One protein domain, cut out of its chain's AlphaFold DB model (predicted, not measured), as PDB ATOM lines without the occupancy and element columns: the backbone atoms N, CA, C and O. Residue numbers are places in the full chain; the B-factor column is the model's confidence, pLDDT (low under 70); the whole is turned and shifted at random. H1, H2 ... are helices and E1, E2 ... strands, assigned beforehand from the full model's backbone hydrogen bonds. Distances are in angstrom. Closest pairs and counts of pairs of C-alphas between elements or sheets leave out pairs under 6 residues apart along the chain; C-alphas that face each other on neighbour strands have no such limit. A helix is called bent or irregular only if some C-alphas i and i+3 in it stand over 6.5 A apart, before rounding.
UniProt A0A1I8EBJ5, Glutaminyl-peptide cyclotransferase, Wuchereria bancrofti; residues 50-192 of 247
ATOM      1  N   ARG A  50     139.033 176.691 151.848       68.00
ATOM      2  CA  ARG A  50     137.720 177.210 152.248       68.00
ATOM      3  C   ARG A  50     137.388 178.545 151.568       68.00
ATOM      4  O   ARG A  50     136.284 178.712 151.070       68.00
ATOM      5  N   SER A  51     138.375 179.432 151.445       68.88
ATOM      6  CA  SER A  51     138.239 180.728 150.766       68.88
ATOM      7  C   SER A  51     137.870 180.610 149.284       68.88
ATOM      8  O   SER A  51     137.109 181.427 148.766       68.88
ATOM      9  N   SER A  52     138.380 179.588 148.589       68.38
ATOM     10  CA  SER A  52     138.013 179.337 147.195       68.38
ATOM     11  C   SER A  52     136.561 178.886 147.109       68.38
ATOM     12  O   SER A  52     135.814 179.420 146.296       68.38
ATOM     13  N   LEU A  53     136.154 177.948 147.973       65.56
ATOM     14  CA  LEU A  53     134.773 177.469 148.031       65.56
ATOM     15  C   LEU A  53     133.810 178.625 148.310       65.56
ATOM     16  O   LEU A  53     132.903 178.839 147.517       65.56
ATOM     17  N   GLU A  54     134.061 179.425 149.346       68.56
ATOM     18  CA  GLU A  54     133.240 180.592 149.700       68.56
ATOM     19  C   GLU A  54     133.105 181.581 148.532       68.56
ATOM     20  O   GLU A  54     131.993 181.994 148.204       68.56
ATOM     21  N   LYS A  55     134.204 181.887 147.827       70.44
ATOM     22  CA  LYS A  55     134.166 182.742 146.632       70.44
ATOM     23  C   LYS A  55     133.243 182.181 145.546       70.44
ATOM     24  O   LYS A  55     132.507 182.950 144.943       70.44
ATOM     25  N   PHE A  56     133.258 180.868 145.304       65.38
ATOM     26  CA  PHE A  56     132.370 180.228 144.326       65.38
ATOM     27  C   PHE A  56     130.907 180.239 144.752       65.38
ATOM     28  O   PHE A  56     130.035 180.452 143.913       65.38
ATOM     29  N   CYS A  57     130.622 180.055 146.040       66.62
ATOM     30  CA  CYS A  57     129.253 180.106 146.549       66.62
ATOM     31  C   CYS A  57     128.609 181.474 146.304       66.62
ATOM     32  O   CYS A  57     127.429 181.554 145.972       66.62
ATOM     33  N   LEU A  58     129.412 182.536 146.396       70.06
ATOM     34  CA  LEU A  58     128.989 183.907 146.120       70.06
ATOM     35  C   LEU A  58     128.789 184.203 144.624       70.06
ATOM     36  O   LEU A  58     128.201 185.225 144.293       70.06
ATOM     37  N   MET A  59     129.248 183.332 143.716       71.81
ATOM     38  CA  MET A  59     129.029 183.499 142.273       71.81
ATOM     39  C   MET A  59     127.654 183.000 141.807       71.81
ATOM     40  O   MET A  59     127.292 183.218 140.653       71.81
ATOM     41  N   ASN A  60     126.896 182.309 142.665       70.31
ATOM     42  CA  ASN A  60     125.578 181.796 142.308       70.31
ATOM     43  C   ASN A  60     124.543 182.930 142.263       70.31
ATOM     44  O   ASN A  60     124.067 183.385 143.304       70.31
ATOM     45  N   ASP A  61     124.158 183.349 141.059       77.81
ATOM     46  CA  ASP A  61     123.134 184.370 140.853       77.81
ATOM     47  C   ASP A  61     121.776 183.729 140.541       77.81
ATOM     48  O   ASP A  61     121.486 183.259 139.434       77.81
ATOM     49  N   ARG A  62     120.913 183.717 141.562       75.25
ATOM     50  CA  ARG A  62     119.585 183.111 141.468       75.25
ATOM     51  C   ARG A  62     118.658 183.861 140.516       75.25
ATOM     52  O   ARG A  62     117.794 183.257 139.880       75.25
ATOM     53  N   GLN A  63     118.783 185.175 140.448       82.06
ATOM     54  CA  GLN A  63     117.937 185.956 139.563       82.06
ATOM     55  C   GLN A  63     118.368 185.723 138.118       82.06
ATOM     56  O   GLN A  63     117.536 185.395 137.272       82.06
ATOM     57  N   LYS A  64     119.677 185.769 137.858       85.31
ATOM     58  CA  LYS A  64     120.209 185.641 136.505       85.31
ATOM     59  C   LYS A  64     119.936 184.288 135.872       85.31
ATOM     60  O   LYS A  64     119.486 184.219 134.733       85.31
ATOM     61  N   PHE A  65     120.111 183.206 136.618       82.81
ATOM     62  CA  PHE A  65     119.768 181.878 136.113       82.81
ATOM     63  C   PHE A  65     118.274 181.742 135.790       82.81
ATOM     64  O   PHE A  65     117.915 181.063 134.831       82.81
ATOM     65  N   ARG A  66     117.390 182.403 136.552       82.44
ATOM     66  CA  ARG A  66     115.954 182.415 136.250       82.44
ATOM     67  C   ARG A  66     115.669 183.163 134.945       82.44
ATOM     68  O   ARG A  66     114.955 182.623 134.108       82.44
ATOM     69  N   GLU A  67     116.291 184.326 134.742       90.12
ATOM     70  CA  GLU A  67     116.220 185.083 133.478       90.12
ATOM     71  C   GLU A  67     116.709 184.252 132.279       90.12
ATOM     72  O   GLU A  67     116.145 184.335 131.191       90.12
ATOM     73  N   LEU A  68     117.744 183.427 132.470       88.62
ATOM     74  CA  LEU A  68     118.277 182.543 131.429       88.62
ATOM     75  C   LEU A  68     117.356 181.350 131.128       88.62
ATOM     76  O   LEU A  68     117.300 180.908 129.980       88.62
ATOM     77  N   LEU A  69     116.659 180.833 132.145       91.25
ATOM     78  CA  LEU A  69     115.803 179.648 132.065       91.25
ATOM     79  C   LEU A  69     114.411 179.940 131.498       91.25
ATOM     80  O   LEU A  69     113.901 179.144 130.712       91.25
ATOM     81  N   GLU A  70     113.781 181.039 131.913       94.38
ATOM     82  CA  GLU A  70     112.383 181.346 131.579       94.38
ATOM     83  C   GLU A  70     112.076 181.294 130.069       94.38
ATOM     84  O   GLU A  70     111.102 180.629 129.711       94.38
ATOM     85  N   PRO A  71     112.915 181.847 129.167       97.69
ATOM     86  CA  PRO A  71     112.675 181.772 127.723       97.69
ATOM     87  C   PRO A  71     112.712 180.348 127.144       97.69
ATOM     88  O   PRO A  71     112.199 180.111 126.057       97.69
ATOM     89  N   ILE A  72     113.329 179.395 127.850       96.00
ATOM     90  CA  ILE A  72     113.504 178.006 127.404       96.00
ATOM     91  C   ILE A  72     112.321 177.131 127.857       96.00
ATOM     92  O   ILE A  72     112.062 176.086 127.260       96.00
ATOM     93  N   LEU A  73     111.568 177.547 128.886       95.12
ATOM     94  CA  LEU A  73     110.448 176.804 129.489       95.12
ATOM     95  C   LEU A  73     109.153 176.858 128.658       95.12
ATOM     96  O   LEU A  73     108.054 177.054 129.177       95.12
ATOM     97  N   VAL A  74     109.287 176.622 127.360       97.25
ATOM     98  CA  VAL A  74     108.203 176.526 126.383       97.25
ATOM     99  C   VAL A  74     108.290 175.186 125.642       97.25
ATOM    100  O   VAL A  74     109.366 174.578 125.603       97.25
ATOM    101  N   PRO A  75     107.192 174.696 125.037       97.62
ATOM    102  CA  PRO A  75     107.274 173.605 124.073       97.62
ATOM    103  C   PRO A  75     108.137 174.060 122.901       97.62
ATOM    104  O   PRO A  75     107.887 175.115 122.327       97.62
ATOM    105  N   ARG A  76     109.146 173.280 122.552       97.00
ATOM    106  CA  ARG A  76     110.205 173.626 121.596       97.00
ATOM    107  C   ARG A  76     110.531 172.395 120.757       97.00
ATOM    108  O   ARG A  76     111.622 171.842 120.796       97.00
ATOM    109  N   ILE A  77     109.516 171.913 120.050       95.94
ATOM    110  CA  ILE A  77     109.614 170.751 119.164       95.94
ATOM    111  C   ILE A  77     110.329 171.178 117.879       95.94
ATOM    112  O   ILE A  77     110.055 172.247 117.341       95.94
ATOM    113  N   VAL A  78     111.218 170.335 117.356       94.44
ATOM    114  CA  VAL A  78     111.943 170.615 116.108       94.44
ATOM    115  C   VAL A  78     110.979 171.020 114.983       94.44
ATOM    116  O   VAL A  78     110.016 170.311 114.672       94.44
ATOM    117  N   GLY A  79     111.250 172.177 114.376       90.31
ATOM    118  CA  GLY A  79     110.447 172.771 113.305       90.31
ATOM    119  C   GLY A  79     109.322 173.706 113.764       90.31
ATOM    120  O   GLY A  79     108.640 174.266 112.911       90.31
ATOM    121  N   THR A  80     109.106 173.904 115.070       95.56
ATOM    122  CA  THR A  80     108.172 174.932 115.561       95.56
ATOM    123  C   THR A  80     108.844 176.299 115.690       95.56
ATOM    124  O   THR A  80     110.049 176.398 115.927       95.56
ATOM    125  N   GLN A  81     108.040 177.363 115.629       97.50
ATOM    126  CA  GLN A  81     108.491 178.741 115.861       97.50
ATOM    127  C   GLN A  81     109.201 178.899 117.217       97.50
ATOM    128  O   GLN A  81     110.281 179.470 117.310       97.50
ATOM    129  N   SER A  82     108.636 178.316 118.274       97.62
ATOM    130  CA  SER A  82     109.216 178.354 119.619       97.62
ATOM    131  C   SER A  82     110.581 177.661 119.719       97.62
ATOM    132  O   SER A  82     111.442 178.101 120.475       97.62
ATOM    133  N   HIS A  83     110.818 176.592 118.951       96.62
ATOM    134  CA  HIS A  83     112.129 175.947 118.883       96.62
ATOM    135  C   HIS A  83     113.176 176.875 118.253       96.62
ATOM    136  O   HIS A  83     114.302 176.963 118.744       96.62
ATOM    137  N   GLU A  84     112.799 177.614 117.209       96.12
ATOM    138  CA  GLU A  84     113.655 178.625 116.583       96.12
ATOM    139  C   GLU A  84     113.931 179.821 117.508       96.12
ATOM    140  O   GLU A  84     115.073 180.280 117.610       96.12
ATOM    141  N   GLU A  85     112.927 180.281 118.252       98.06
ATOM    142  CA  GLU A  85     113.080 181.353 119.241       98.06
ATOM    143  C   GLU A  85     114.035 180.965 120.373       98.06
ATOM    144  O   GLU A  85     114.923 181.752 120.722       98.06
ATOM    145  N   VAL A  86     113.912 179.739 120.898       97.94
ATOM    146  CA  VAL A  86     114.834 179.201 121.907       97.94
ATOM    147  C   VAL A  86     116.246 179.088 121.337       97.94
ATOM    148  O   VAL A  86     117.186 179.580 121.960       97.94
ATOM    149  N   ALA A  87     116.415 178.520 120.141       95.25
ATOM    150  CA  ALA A  87     117.713 178.438 119.469       95.25
ATOM    151  C   ALA A  87     118.371 179.830 119.328       95.25
ATOM    152  O   ALA A  87     119.556 180.007 119.633       95.25
ATOM    153  N   GLY A  88     117.584 180.840 118.946       96.69
ATOM    154  CA  GLY A  88     118.025 182.231 118.864       96.69
ATOM    155  C   GLY A  88     118.394 182.839 120.220       96.69
ATOM    156  O   GLY A  88     119.391 183.554 120.313       96.69
ATOM    157  N   HIS A  89     117.632 182.551 121.281       97.56
ATOM    158  CA  HIS A  89     117.952 182.976 122.651       97.56
ATOM    159  C   HIS A  89     119.301 182.421 123.116       97.56
ATOM    160  O   HIS A  89     120.150 183.188 123.581       97.56
ATOM    161  N   LEU A  90     119.531 181.117 122.931       95.50
ATOM    162  CA  LEU A  90     120.792 180.463 123.295       95.50
ATOM    163  C   LEU A  90     121.976 181.087 122.543       95.50
ATOM    164  O   LEU A  90     122.972 181.478 123.154       95.50
ATOM    165  N   SER A  91     121.838 181.230 121.223       95.00
ATOM    166  CA  SER A  91     122.878 181.781 120.352       95.00
ATOM    167  C   SER A  91     123.220 183.232 120.693       95.00
ATOM    168  O   SER A  91     124.395 183.545 120.892       95.00
ATOM    169  N   ARG A  92     122.215 184.110 120.843       98.00
ATOM    170  CA  ARG A  92     122.439 185.516 121.220       98.00
ATOM    171  C   ARG A  92     123.088 185.638 122.591       98.00
ATOM    172  O   ARG A  92     124.002 186.441 122.754       98.00
ATOM    173  N   THR A  93     122.651 184.827 123.556       95.88
ATOM    174  CA  THR A  93     123.224 184.834 124.907       95.88
ATOM    175  C   THR A  93     124.705 184.455 124.879       95.88
ATOM    176  O   THR A  93     125.525 185.171 125.442       95.88
ATOM    177  N   LEU A  94     125.069 183.363 124.201       92.25
ATOM    178  CA  LEU A  94     126.459 182.899 124.134       92.25
ATOM    179  C   LEU A  94     127.347 183.835 123.302       92.25
ATOM    180  O   LEU A  94     128.475 184.121 123.700       92.25
ATOM    181  N   SER A  95     126.824 184.373 122.197       92.88
ATOM    182  CA  SER A  95     127.530 185.366 121.382       92.88
ATOM    183  C   SER A  95     127.833 186.643 122.174       92.88
ATOM    184  O   SER A  95     128.965 187.123 122.146       92.88
ATOM    185  N   ALA A  96     126.877 187.142 122.965       95.06
ATOM    186  CA  ALA A  96     127.080 188.303 123.836       95.06
ATOM    187  C   ALA A  96     128.137 188.064 124.933       95.06
ATOM    188  O   ALA A  96     128.716 189.016 125.449       95.06
ATOM    189  N   LEU A  97     128.413 186.800 125.274       89.00
ATOM    190  CA  LEU A  97     129.474 186.392 126.198       89.00
ATOM    191  C   LEU A  97     130.831 186.169 125.506       89.00
ATOM    192  O   LEU A  97     131.777 185.721 126.154       89.00
ATOM    193  N   GLY A  98     130.939 186.463 124.207       88.12
ATOM    194  CA  GLY A  98     132.177 186.347 123.437       88.12
ATOM    195  C   GLY A  98     132.460 184.950 122.881       88.12
ATOM    196  O   GLY A  98     133.569 184.702 122.415       88.12
ATOM    197  N   PHE A  99     131.492 184.029 122.910       87.75
ATOM    198  CA  PHE A  99     131.654 182.729 122.258       87.75
ATOM    199  C   PHE A  99     131.498 182.870 120.741       87.75
ATOM    200  O   PHE A  99     130.595 183.547 120.248       87.75
ATOM    201  N   THR A 100     132.348 182.166 119.999       87.38
ATOM    202  CA  THR A 100     132.176 181.942 118.561       87.38
ATOM    203  C   THR A 100     131.034 180.957 118.352       87.38
ATOM    204  O   THR A 100     131.027 179.891 118.969       87.38
ATOM    205  N   ILE A 101     130.072 181.325 117.509       90.38
ATOM    206  CA  ILE A 101     128.866 180.541 117.254       90.38
ATOM    207  C   ILE A 101     128.937 179.892 115.878       90.38
ATOM    208  O   ILE A 101     129.162 180.568 114.878       90.38
ATOM    209  N   GLU A 102     128.666 178.595 115.842       85.88
ATOM    210  CA  GLU A 102     128.537 177.791 114.635       85.88
ATOM    211  C   GLU A 102     127.220 177.009 114.700       85.88
ATOM    212  O   GLU A 102     126.777 176.589 115.775       85.88
ATOM    213  N   TRP A 103     126.585 176.828 113.546       84.81
ATOM    214  CA  TRP A 103     125.386 176.009 113.404       84.81
ATOM    215  C   TRP A 103     125.707 174.812 112.527       84.81
ATOM    216  O   TRP A 103     126.119 174.982 111.381       84.81
ATOM    217  N   ASP A 104     125.481 173.620 113.061       80.25
ATOM    218  CA  ASP A 104     125.471 172.389 112.280       80.25
ATOM    219  C   ASP A 104     124.021 172.079 111.887       80.25
ATOM    220  O   ASP A 104     123.152 171.926 112.750       80.25
ATOM    221  N   LEU A 105     123.752 172.103 110.583       83.62
ATOM    222  CA  LEU A 105     122.420 172.005 109.993       83.62
ATOM    223  C   LEU A 105     122.343 170.733 109.161       83.62
ATOM    224  O   LEU A 105     123.165 170.526 108.269       83.62
ATOM    225  N   PHE A 106     121.330 169.914 109.416       81.94
ATOM    226  CA  PHE A 106     121.110 168.690 108.658       81.94
ATOM    227  C   PHE A 106     119.630 168.319 108.631       81.94
ATOM    228  O   PHE A 106     118.861 168.666 109.528       81.94
ATOM    229  N   ASP A 107     119.247 167.588 107.595       87.31
ATOM    230  CA  ASP A 107     117.899 167.075 107.398       87.31
ATOM    231  C   ASP A 107     117.910 165.563 107.659       87.31
ATOM    232  O   ASP A 107     118.707 164.849 107.058       87.31
ATOM    233  N   GLU A 108     117.038 165.060 108.539       87.25
ATOM    234  CA  GLU A 108     116.991 163.629 108.895       87.25
ATOM    235  C   GLU A 108     115.558 163.077 108.932       87.25
ATOM    236  O   GLU A 108     114.616 163.742 109.389       87.25
ATOM    237  N   ALA A 109     115.368 161.878 108.369       89.75
ATOM    238  CA  ALA A 109     114.046 161.283 108.246       89.75
ATOM    239  C   ALA A 109     113.574 160.812 109.624       89.75
ATOM    240  O   ALA A 109     114.272 160.086 110.327       89.75
ATOM    241  N   THR A 110     112.364 161.204 110.018       88.50
ATOM    242  CA  THR A 110     111.793 160.836 111.319       88.50
ATOM    243  C   THR A 110     110.463 160.103 111.142       88.50
ATOM    244  O   THR A 110     109.837 160.210 110.083       88.50
ATOM    245  N   PRO A 111     109.945 159.430 112.187       91.81
ATOM    246  CA  PRO A 111     108.580 158.897 112.170       91.81
ATOM    247  C   PRO A 111     107.494 159.954 111.892       91.81
ATOM    248  O   PRO A 111     106.384 159.604 111.510       91.81
ATOM    249  N   LEU A 112     107.808 161.244 112.068       89.50
ATOM    250  CA  LEU A 112     106.925 162.385 111.801       89.50
ATOM    251  C   LEU A 112     107.255 163.088 110.472       89.50
ATOM    252  O   LEU A 112     106.926 164.262 110.285       89.50
ATOM    253  N   GLY A 113     107.939 162.383 109.570       93.25
ATOM    254  CA  GLY A 113     108.393 162.893 108.284       93.25
ATOM    255  C   GLY A 113     109.780 163.527 108.336       93.25
ATOM    256  O   GLY A 113     110.511 163.431 109.324       93.25
ATOM    257  N   MET A 114     110.140 164.170 107.232       93.81
ATOM    258  CA  MET A 114     111.413 164.860 107.059       93.81
ATOM    259  C   MET A 114     111.509 166.059 108.016       93.81
ATOM    260  O   MET A 114     110.564 166.850 108.095       93.81
ATOM    261  N   LYS A 115     112.612 166.194 108.763       88.44
ATOM    262  CA  LYS A 115     112.835 167.314 109.694       88.44
ATOM    263  C   LYS A 115     114.225 167.914 109.514       88.44
ATOM    264  O   LYS A 115     115.193 167.173 109.399       88.44
ATOM    265  N   SER A 116     114.292 169.243 109.578       88.94
ATOM    266  CA  SER A 116     115.541 170.006 109.621       88.94
ATOM    267  C   SER A 116     115.964 170.236 111.066       88.94
ATOM    268  O   SER A 116     115.287 170.931 111.831       88.94
ATOM    269  N   PHE A 117     117.092 169.651 111.438       85.69
ATOM    270  CA  PHE A 117     117.715 169.809 112.738       85.69
ATOM    271  C   PHE A 117     118.781 170.902 112.682       85.69
ATOM    272  O   PHE A 117     119.402 171.155 111.649       85.69
ATOM    273  N   ARG A 118     118.985 171.567 113.822       84.19
ATOM    274  CA  ARG A 118     120.070 172.531 113.994       84.19
ATOM    275  C   ARG A 118     120.735 172.342 115.347       84.19
ATOM    276  O   ARG A 118     120.071 172.422 116.383       84.19
ATOM    277  N   THR A 119     122.039 172.128 115.337       85.06
ATOM    278  CA  THR A 119     122.864 172.016 116.538       85.06
ATOM    279  C   THR A 119     123.639 173.311 116.719       85.06
ATOM    280  O   THR A 119     124.349 173.749 115.817       85.06
ATOM    281  N   LEU A 120     123.496 173.929 117.891       84.94
ATOM    282  CA  LEU A 120     124.270 175.108 118.271       84.94
ATOM    283  C   LEU A 120     125.620 174.674 118.841       84.94
ATOM    284  O   LEU A 120     125.670 174.021 119.883       84.94
ATOM    285  N   ILE A 121     126.707 175.095 118.206       85.19
ATOM    286  CA  ILE A 121     128.069 174.886 118.693       85.19
ATOM    287  C   ILE A 121     128.618 176.249 119.115       85.19
ATOM    288  O   ILE A 121     128.770 177.154 118.300       85.19
ATOM    289  N   ALA A 122     128.909 176.406 120.406       86.06
ATOM    290  CA  ALA A 122     129.483 177.630 120.953       86.06
ATOM    291  C   ALA A 122     130.887 177.361 121.501       86.06
ATOM    292  O   ALA A 122     131.068 176.593 122.448       86.06
ATOM    293  N   THR A 123     131.886 178.029 120.932       81.12
ATOM    294  CA  THR A 123     133.297 177.857 121.284       81.12
ATOM    295  C   THR A 123     133.870 179.156 121.846       81.12
ATOM    296  O   THR A 123     133.914 180.159 121.146       81.12
ATOM    297  N   HIS A 124     134.368 179.141 123.088       82.62
ATOM    298  CA  HIS A 124     134.980 180.330 123.704       82.62
ATOM    299  C   HIS A 124     136.258 180.793 122.978       82.62
ATOM    300  O   HIS A 124     136.418 181.975 122.715       82.62
ATOM    301  N   ASP A 125     137.170 179.872 122.646       80.62
ATOM    302  CA  ASP A 125     138.387 180.172 121.877       80.62
ATOM    303  C   ASP A 125     138.627 179.072 120.827       80.62
ATOM    304  O   ASP A 125     139.053 177.964 121.168       80.62
ATOM    305  N   PRO A 126     138.336 179.327 119.542       80.88
ATOM    306  CA  PRO A 126     138.562 178.350 118.482       80.88
ATOM    307  C   PRO A 126     140.036 177.972 118.272       80.88
ATOM    308  O   PRO A 126     140.320 176.882 117.773       80.88
ATOM    309  N   SER A 127     140.993 178.799 118.698       79.38
ATOM    310  CA  SER A 127     142.423 178.522 118.507       79.38
ATOM    311  C   SER A 127     142.958 177.423 119.435       79.38
ATOM    312  O   SER A 127     144.048 176.883 119.213       79.38
ATOM    313  N   VAL A 128     142.207 177.044 120.480       72.25
ATOM    314  CA  VAL A 128     142.633 175.972 121.382       72.25
ATOM    315  C   VAL A 128     142.345 174.570 120.778       72.25
ATOM    316  O   VAL A 128     141.187 174.226 120.546       72.25
ATOM    317  N   PRO A 129     143.363 173.696 120.594       65.00
ATOM    318  CA  PRO A 129     143.278 172.340 120.046       65.00
ATOM    319  C   PRO A 129     142.657 171.315 121.001       65.00
ATOM    320  O   PRO A 129     142.397 170.187 120.603       65.00
ATOM    321  N   ARG A 130     142.459 171.654 122.280       63.56
ATOM    322  CA  ARG A 130     141.791 170.780 123.252       63.56
ATOM    323  C   ARG A 130     140.792 171.611 124.039       63.56
ATOM    324  O   ARG A 130     141.151 172.655 124.581       63.56
ATOM    325  N   ARG A 131     139.543 171.155 124.078       65.81
ATOM    326  CA  ARG A 131     138.405 171.886 124.646       65.81
ATOM    327  C   ARG A 131     137.630 170.969 125.588       65.81
ATOM    328  O   ARG A 131     137.530 169.770 125.334       65.81
ATOM    329  N   LEU A 132     137.107 171.537 126.670       68.62
ATOM    330  CA  LEU A 132     136.019 170.923 127.428       68.62
ATOM    331  C   LEU A 132     134.737 171.171 126.638       68.62
ATOM    332  O   LEU A 132     134.382 172.327 126.427       68.62
ATOM    333  N   VAL A 133     134.074 170.102 126.206       68.06
ATOM    334  CA  VAL A 133     132.768 170.191 125.548       68.06
ATOM    335  C   VAL A 133     131.694 169.814 126.544       68.06
ATOM    336  O   VAL A 133     131.826 168.836 127.279       68.06
ATOM    337  N   LEU A 134     130.654 170.629 126.550       71.81
ATOM    338  CA  LEU A 134     129.533 170.556 127.455       71.81
ATOM    339  C   LEU A 134     128.288 170.623 126.601       71.81
ATOM    340  O   LEU A 134     128.177 171.513 125.761       71.81
ATOM    341  N   ALA A 135     127.388 169.675 126.797       74.81
ATOM    342  CA  ALA A 135     126.260 169.506 125.908       74.81
ATOM    343  C   ALA A 135     125.002 169.187 126.700       74.81
ATOM    344  O   ALA A 135     125.042 168.506 127.724       74.81
ATOM    345  N   CYS A 136     123.897 169.674 126.167       79.88
ATOM    346  CA  CYS A 136     122.546 169.250 126.468       79.88
ATOM    347  C   CYS A 136     121.740 169.404 125.179       79.88
ATOM    348  O   CYS A 136     122.123 170.166 124.286       79.88
ATOM    349  N   HIS A 137     120.623 168.702 125.081       89.38
ATOM    350  CA  HIS A 137     119.672 168.961 124.011       89.38
ATOM    351  C   HIS A 137     118.766 170.136 124.417       89.38
ATOM    352  O   HIS A 137     118.490 170.339 125.602       89.38
ATOM    353  N   TYR A 138     118.350 170.949 123.447       93.06
ATOM    354  CA  TYR A 138     117.480 172.101 123.699       93.06
ATOM    355  C   TYR A 138     116.095 171.933 123.088       93.06
ATOM    356  O   TYR A 138     115.259 172.802 123.284       93.06
ATOM    357  N   ASP A 139     115.809 170.848 122.381       93.88
ATOM    358  CA  ASP A 139     114.459 170.521 121.948       93.88
ATOM    359  C   ASP A 139     113.614 169.995 123.127       93.88
ATOM    360  O   ASP A 139     114.090 169.788 124.251       93.88
ATOM    361  N   SER A 140     112.317 169.826 122.893       94.12
ATOM    362  CA  SER A 140     111.409 169.138 123.810       94.12
ATOM    363  C   SER A 140     110.708 168.002 123.085       94.12
ATOM    364  O   SER A 140     110.230 168.182 121.961       94.12
ATOM    365  N   LYS A 141     110.560 166.866 123.767       92.00
ATOM    366  CA  LYS A 141     109.922 165.667 123.225       92.00
ATOM    367  C   LYS A 141     108.482 165.919 122.760       92.00
ATOM    368  O   LYS A 141     107.675 166.507 123.479       92.00
ATOM    369  N   VAL A 142     108.140 165.370 121.595       92.69
ATOM    370  CA  VAL A 142     106.752 165.259 121.128       92.69
ATOM    371  C   VAL A 142     106.018 164.225 121.982       92.69
ATOM    372  O   VAL A 142     106.410 163.058 122.010       92.69
ATOM    373  N   LEU A 143     104.957 164.649 122.671       90.81
ATOM    374  CA  LEU A 143     104.042 163.768 123.394       90.81
ATOM    375  C   LEU A 143     102.627 163.954 122.843       90.81
ATOM    376  O   LEU A 143     102.089 165.059 122.855       90.81
ATOM    377  N   GLU A 144     102.021 162.871 122.368       89.06
ATOM    378  CA  GLU A 144     100.677 162.908 121.790       89.06
ATOM    379  C   GLU A 144      99.646 163.439 122.794       89.06
ATOM    380  O   GLU A 144      99.573 162.994 123.942       89.06
ATOM    381  N   GLY A 145      98.868 164.434 122.356       90.00
ATOM    382  CA  GLY A 145      97.807 165.055 123.153       90.00
ATOM    383  C   GLY A 145      98.282 165.812 124.398       90.00
ATOM    384  O   GLY A 145      97.453 166.166 125.235       90.00
ATOM    385  N   LYS A 146      99.591 166.054 124.564       92.88
ATOM    386  CA  LYS A 146     100.151 166.687 125.764       92.88
ATOM    387  C   LYS A 146     101.103 167.821 125.413       92.88
ATOM    388  O   LYS A 146     101.931 167.716 124.517       92.88
ATOM    389  N   ILE A 147     101.034 168.887 126.203       92.88
ATOM    390  CA  ILE A 147     102.038 169.946 126.186       92.88
ATOM    391  C   ILE A 147     103.196 169.499 127.076       92.88
ATOM    392  O   ILE A 147     103.023 169.313 128.282       92.88
ATOM    393  N   PHE A 148     104.377 169.335 126.486       92.69
ATOM    394  CA  PHE A 148     105.593 168.995 127.212       92.69
ATOM    395  C   PHE A 148     106.637 170.088 127.033       92.69
ATOM    396  O   PHE A 148     107.112 170.340 125.931       92.69
ATOM    397  N   ILE A 149     106.996 170.734 128.142       90.94
ATOM    398  CA  ILE A 149     108.013 171.790 128.159       90.94
ATOM    399  C   ILE A 149     109.399 171.270 128.530       90.94
ATOM    400  O   ILE A 149     110.332 172.053 128.533       90.94
ATOM    401  N   GLY A 150     109.557 170.003 128.931       89.31
ATOM    402  CA  GLY A 150     110.876 169.442 129.242       89.31
ATOM    403  C   GLY A 150     111.726 170.300 130.190       89.31
ATOM    404  O   GLY A 150     112.826 170.717 129.830       89.31
ATOM    405  N   ALA A 151     111.204 170.633 131.379       80.19
ATOM    406  CA  ALA A 151     111.885 171.546 132.303       80.19
ATOM    407  C   ALA A 151     113.242 170.988 132.765       80.19
ATOM    408  O   ALA A 151     114.268 171.641 132.618       80.19
ATOM    409  N   THR A 152     113.269 169.757 133.274       76.81
ATOM    410  CA  THR A 152     114.520 169.048 133.594       76.81
ATOM    411  C   THR A 152     115.137 168.356 132.381       76.81
ATOM    412  O   THR A 152     116.272 167.918 132.475       76.81
ATOM    413  N   ASP A 153     114.391 168.278 131.276       76.00
ATOM    414  CA  ASP A 153     114.672 167.477 130.080       76.00
ATOM    415  C   ASP A 153     114.512 168.329 128.799       76.00
ATOM    416  O   ASP A 153     113.505 168.264 128.096       76.00
ATOM    417  N   SER A 154     115.394 169.285 128.506       82.62
ATOM    418  CA  SER A 154     116.598 169.687 129.246       82.62
ATOM    419  C   SER A 154     116.726 171.219 129.358       82.62
ATOM    420  O   SER A 154     117.815 171.781 129.217       82.62
ATOM    421  N   ALA A 155     115.628 171.932 129.653       85.88
ATOM    422  CA  ALA A 155     115.645 173.399 129.779       85.88
ATOM    423  C   ALA A 155     116.560 173.900 130.913       85.88
ATOM    424  O   ALA A 155     117.333 174.842 130.733       85.88
ATOM    425  N   VAL A 156     116.506 173.245 132.076       82.56
ATOM    426  CA  VAL A 156     117.388 173.516 133.219       82.56
ATOM    427  C   VAL A 156     118.856 173.291 132.834       82.56
ATOM    428  O   VAL A 156     119.622 174.241 132.993       82.56
ATOM    429  N   PRO A 157     119.266 172.136 132.268       82.44
ATOM    430  CA  PRO A 157     120.608 171.964 131.705       82.44
ATOM    431  C   PRO A 157     121.044 173.082 130.749       82.44
ATOM    432  O   PRO A 157     122.136 173.620 130.919       82.44
ATOM    433  N   CYS A 158     120.183 173.512 129.819       86.19
ATOM    434  CA  CYS A 158     120.499 174.628 128.921       86.19
ATOM    435  C   CYS A 158     120.827 175.908 129.703       86.19
ATOM    436  O   CYS A 158     121.879 176.515 129.495       86.19
ATOM    437  N   ALA A 159     119.972 176.299 130.652       86.56
ATOM    438  CA  ALA A 159     120.188 177.503 131.455       86.56
ATOM    439  C   ALA A 159     121.437 177.399 132.345       86.56
ATOM    440  O   ALA A 159     122.130 178.391 132.574       86.56
ATOM    441  N   MET A 160     121.770 176.190 132.809       81.69
ATOM    442  CA  MET A 160     123.007 175.927 133.543       81.69
ATOM    443  C   MET A 160     124.227 176.211 132.675       81.69
ATOM    444  O   MET A 160     125.144 176.874 133.155       81.69
ATOM    445  N   LEU A 161     124.247 175.745 131.418       83.69
ATOM    446  CA  LEU A 161     125.350 176.011 130.483       83.69
ATOM    447  C   LEU A 161     125.534 177.512 130.237       83.69
ATOM    448  O   LEU A 161     126.664 178.000 130.275       83.69
ATOM    449  N   LEU A 162     124.437 178.252 130.056       87.38
ATOM    450  CA  LEU A 162     124.484 179.706 129.880       87.38
ATOM    451  C   LEU A 162     125.038 180.419 131.121       87.38
ATOM    452  O   LEU A 162     125.910 181.281 131.010       87.38
ATOM    453  N   GLU A 163     124.571 180.039 132.310       84.56
ATOM    454  CA  GLU A 163     125.014 180.652 133.563       84.56
ATOM    455  C   GLU A 163     126.489 180.345 133.854       84.56
ATOM    456  O   GLU A 163     127.232 181.200 134.333       84.56
ATOM    457  N   MET A 164     126.954 179.149 133.496       80.56
ATOM    458  CA  MET A 164     128.376 178.816 133.549       80.56
ATOM    459  C   MET A 164     129.209 179.636 132.587       80.56
ATOM    460  O   MET A 164     130.259 180.133 132.985       80.56
ATOM    461  N   ALA A 165     128.766 179.771 131.337       84.25
ATOM    462  CA  ALA A 165     129.455 180.594 130.354       84.25
ATOM    463  C   ALA A 165     129.587 182.036 130.867       84.25
ATOM    464  O   ALA A 165     130.669 182.617 130.793       84.25
ATOM    465  N   ARG A 166     128.526 182.571 131.483       86.19
ATOM    466  CA  ARG A 166     128.502 183.913 132.072       86.19
ATOM    467  C   ARG A 166     129.456 184.057 133.257       86.19
ATOM    468  O   ARG A 166     130.229 185.009 133.316       86.19
ATOM    469  N   THR A 167     129.398 183.125 134.201       80.81
ATOM    470  CA  THR A 167     130.130 183.214 135.472       80.81
ATOM    471  C   THR A 167     131.598 182.826 135.324       80.81
ATOM    472  O   THR A 167     132.472 183.438 135.937       80.81
ATOM    473  N   LEU A 168     131.892 181.816 134.502       75.88
ATOM    474  CA  LEU A 168     133.242 181.282 134.326       75.88
ATOM    475  C   LEU A 168     133.985 181.910 133.147       75.88
ATOM    476  O   LEU A 168     135.213 181.936 133.191       75.88
ATOM    477  N   GLY A 169     133.280 182.436 132.140       74.88
ATOM    478  CA  GLY A 169     133.862 183.062 130.946       74.88
ATOM    479  C   GLY A 169     135.018 184.027 131.246       74.88
ATOM    480  O   GLY A 169     136.121 183.809 130.737       74.88
ATOM    481  N   PRO A 170     134.854 185.005 132.161       76.62
ATOM    482  CA  PRO A 170     135.930 185.932 132.533       76.62
ATOM    483  C   PRO A 170     137.191 185.253 133.091       76.62
ATOM    484  O   PRO A 170     138.294 185.783 132.978       76.62
ATOM    485  N   TYR A 171     137.055 184.065 133.685       72.38
ATOM    486  CA  TYR A 171     138.165 183.297 134.251       72.38
ATOM    487  C   TYR A 171     138.818 182.339 133.242       72.38
ATOM    488  O   TYR A 171     139.918 181.844 133.503       72.38
ATOM    489  N   LEU A 172     138.176 182.071 132.098       66.81
ATOM    490  CA  LEU A 172     138.723 181.218 131.035       66.81
ATOM    491  C   LEU A 172     139.824 181.923 130.238       66.81
ATOM    492  O   LEU A 172     140.788 181.272 129.838       66.81
ATOM    493  N   HIS A 173     139.723 183.245 130.077       59.12
ATOM    494  CA  HIS A 173     140.670 184.064 129.310       59.12
ATOM    495  C   HIS A 173     142.124 183.966 129.808       59.12
ATOM    496  O   HIS A 173     143.063 184.039 129.023       59.12
ATOM    497  N   ASN A 174     142.321 183.728 131.107       52.94
ATOM    498  CA  ASN A 174     143.648 183.688 131.733       52.94
ATOM    499  C   ASN A 174     144.230 182.271 131.858       52.94
ATOM    500  O   ASN A 174     145.227 182.062 132.556       52.94
ATOM    501  N   ARG A 175     143.608 181.263 131.230       55.25
ATOM    502  CA  ARG A 175     143.929 179.858 131.499       55.25
ATOM    503  C   ARG A 175     144.802 179.226 130.414       55.25
ATOM    504  O   ARG A 175     144.339 178.796 129.368       55.25
ATOM    505  N   GLN A 176     146.085 179.066 130.737       44.09
ATOM    506  CA  GLN A 176     147.135 178.512 129.865       44.09
ATOM    507  C   GLN A 176     147.030 176.999 129.564       44.09
ATOM    508  O   GLN A 176     147.793 176.489 128.743       44.09
ATOM    509  N   ARG A 177     146.132 176.234 130.211       47.44
ATOM    510  CA  ARG A 177     146.006 174.787 129.953       47.44
ATOM    511  C   ARG A 177     144.580 174.289 129.802       47.44
ATOM    512  O   ARG A 177     143.713 174.498 130.646       47.44
ATOM    513  N   ARG A 178     144.471 173.566 128.695       53.91
ATOM    514  CA  ARG A 178     143.373 172.816 128.113       53.91
ATOM    515  C   ARG A 178     143.255 171.463 128.821       53.91
ATOM    516  O   ARG A 178     144.164 171.078 129.555       53.91
ATOM    517  N   ASP A 179     142.177 170.745 128.530       38.88
ATOM    518  CA  ASP A 179     141.839 169.395 128.998       38.88
ATOM    519  C   ASP A 179     140.958 169.416 130.235       38.88
ATOM    520  O   ASP A 179     141.460 169.583 131.341       38.88
ATOM    521  N   LEU A 180     139.666 169.148 130.055       42.12
ATOM    522  CA  LEU A 180     138.991 168.026 130.714       42.12
ATOM    523  C   LEU A 180     137.534 167.966 130.187       42.12
ATOM    524  O   LEU A 180     137.172 168.805 129.376       42.12
ATOM    525  N   PHE A 181     136.771 166.919 130.513       37.56
ATOM    526  CA  PHE A 181     135.530 166.449 129.865       37.56
ATOM    527  C   PHE A 181     134.460 166.143 130.926       37.56
ATOM    528  O   PHE A 181     134.802 165.421 131.859       37.56
ATOM    529  N   ILE A 182     133.212 166.614 130.781       37.19
ATOM    530  CA  ILE A 182     132.009 166.039 131.427       37.19
ATOM    531  C   ILE A 182     130.814 166.189 130.471       37.19
ATOM    532  O   ILE A 182     130.463 167.292 130.062       37.19
ATOM    533  N   LEU A 183     130.178 165.056 130.175       34.06
ATOM    534  CA  LEU A 183     128.831 164.948 129.620       34.06
ATOM    535  C   LEU A 183     127.830 164.998 130.786       34.06
ATOM    536  O   LEU A 183     127.970 164.224 131.734       34.06
ATOM    537  N   LEU A 184     126.827 165.875 130.719       31.80
ATOM    538  CA  LEU A 184     125.676 165.853 131.624       31.80
ATOM    539  C   LEU A 184     124.388 165.859 130.813       31.80
ATOM    540  O   LEU A 184     123.763 166.888 130.591       31.80
ATOM    541  N   ASP A 185     124.015 164.653 130.405       36.34
ATOM    542  CA  ASP A 185     122.628 164.298 130.164       36.34
ATOM    543  C   ASP A 185     121.998 164.010 131.538       36.34
ATOM    544  O   ASP A 185     122.378 163.057 132.227       36.34
ATOM    545  N   LEU A 186     121.132 164.908 132.013       38.66
ATOM    546  CA  LEU A 186     120.377 164.679 133.240       38.66
ATOM    547  C   LEU A 186     119.052 164.029 132.867       38.66
ATOM    548  O   LEU A 186     118.079 164.710 132.559       38.66
ATOM    549  N   LEU A 187     119.017 162.702 132.995       34.91
ATOM    550  CA  LEU A 187     117.784 161.925 133.049       34.91
ATOM    551  C   LEU A 187     116.814 162.586 134.042       34.91
ATOM    552  O   LEU A 187     117.105 162.700 135.238       34.91
ATOM    553  N   GLY A 188     115.663 163.037 133.545       32.09
ATOM    554  CA  GLY A 188     114.604 163.619 134.361       32.09
ATOM    555  C   GLY A 188     114.021 162.589 135.329       32.09
ATOM    556  O   GLY A 188     113.110 161.849 134.974       32.09
ATOM    557  N   ALA A 189     114.523 162.556 136.563       34.00
ATOM    558  CA  ALA A 189     113.972 161.761 137.657       34.00
ATOM    559  C   ALA A 189     113.835 162.623 138.927       34.00
ATOM    560  O   ALA A 189     114.743 163.399 139.239       34.00
ATOM    561  N   PRO A 190     112.736 162.509 139.697       33.12
ATOM    562  CA  PRO A 190     112.671 163.111 141.024       33.12
ATOM    563  C   PRO A 190     113.705 162.428 141.941       33.12
ATOM    564  O   PRO A 190     113.646 161.220 142.141       33.12
ATOM    565  N   ASN A 191     114.638 163.209 142.502       41.25
ATOM    566  CA  ASN A 191     115.761 162.756 143.348       41.25
ATOM    567  C   ASN A 191     116.771 161.829 142.637       41.25
ATOM    568  O   ASN A 191     116.904 160.663 143.012       41.25
ATOM    569  N   PRO A 192     117.518 162.325 141.633       46.34
ATOM    570  CA  PRO A 192     118.503 161.501 140.947       46.34
ATOM    571  C   PRO A 192     119.624 161.108 141.919       46.34
ATOM    572  O   PRO A 192     120.261 161.969 142.529       46.34
TER     573      PRO A 192
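Overview. This is residues 50 to 192 of the 247 residues of the protein "Glutaminyl-peptide cyclotransferase" of Wuchereria bancrofti (UniProt A0A1I8EBJ5). Picture a long hairpin of two strands, E1 and E2, with H3 packed on it, mostly over E2, and H4 side by side with H3. H2 crosses H4 and also meets H3, while residues 50 to 55 of H1 stick out at one end. The printed part has 143 residues, with four named helices and two named strands in the order H1 H2 H3 E1 E2 H4; the sheet, order E1 - E2, is antiparallel, and the class is mixed, helices and strands. It is compact, with a radius of gyration of the C-alphas of 16.6 A, and spans 52 by 36 by 26 A.

Arrangement. Start at H1, residues 50 to 57, which touches no helix. A tight link leads to H2, residues 62 to 72, which is apart from H1. Next find H3, residues 81 to 96: H2 and H3 form a helical hairpin and only just touch, with 3 pairs of C-alphas within 8 A, the closest being Ile 72 and Val 86 at 5.8 A; they run opposite ways at a steep tilt of 39 degrees. E1, residues 100 to 110, and E2, residues 113 to 123, form an antiparallel hairpin; look for N 102 and O 121 at 2.9 A and N 117 and O 106 at 2.8 A, both within hydrogen-bond range. The closest C-alphas of H3 and E2 are those of Leu 94 and Ala 122, 6.9 A apart. H4, residues 151 to 172, touches H3 with its residues 162 to 165 alone, the closest C-alphas being Leu 94 and Leu 162 at 6.9 A; they run the same way at a shallow tilt of 15 degrees. H4 touches H2 with residues 155 to 163 alone, at a steep tilt of 52 degrees, opposite ways; the closest C-alphas are Leu 69 and Ala 159, 4.9 A apart. The helix packing is mostly crossed, only just: 1 of 3 touching pairs is at a shallow tilt. Every O i to N i+4 pair is within hydrogen-bond range in H1 and H3, against 5 of 7 in H2 and 14 of 18 in H4.

Along the chain. Find C-alpha 50 at (137.720, 177.210, 152.248), where H1 begins; it is 10.6 A long. H2 measures 16.2 A and is irregular, but only just, with C-alphas 68 and 71 at 6.8 A. H3 runs 22.4 A and E1 30.2 A. E2, 31.8 A, begins at C-alpha 113, (108.393, 162.893, 108.284). H4, 28.6 A, is irregular, with C-alphas 153 and 156 at 7.3 A, has a kink of 36 degrees near residue 166, and ends at C-alpha 172, (138.723, 181.218, 131.035).

Size, cuts and confidence. The C-alphas farthest apart, those of Ser 51 and Gly 113, are 54.9 A apart. The printed part has no cut. Residues 124 to 150 make the long link from E2 to H4. Mean pLDDT of the printed part is 79.0; look for values under 70 at residues 50 to 54, 56 to 57, 129 to 133 and 172 to 192.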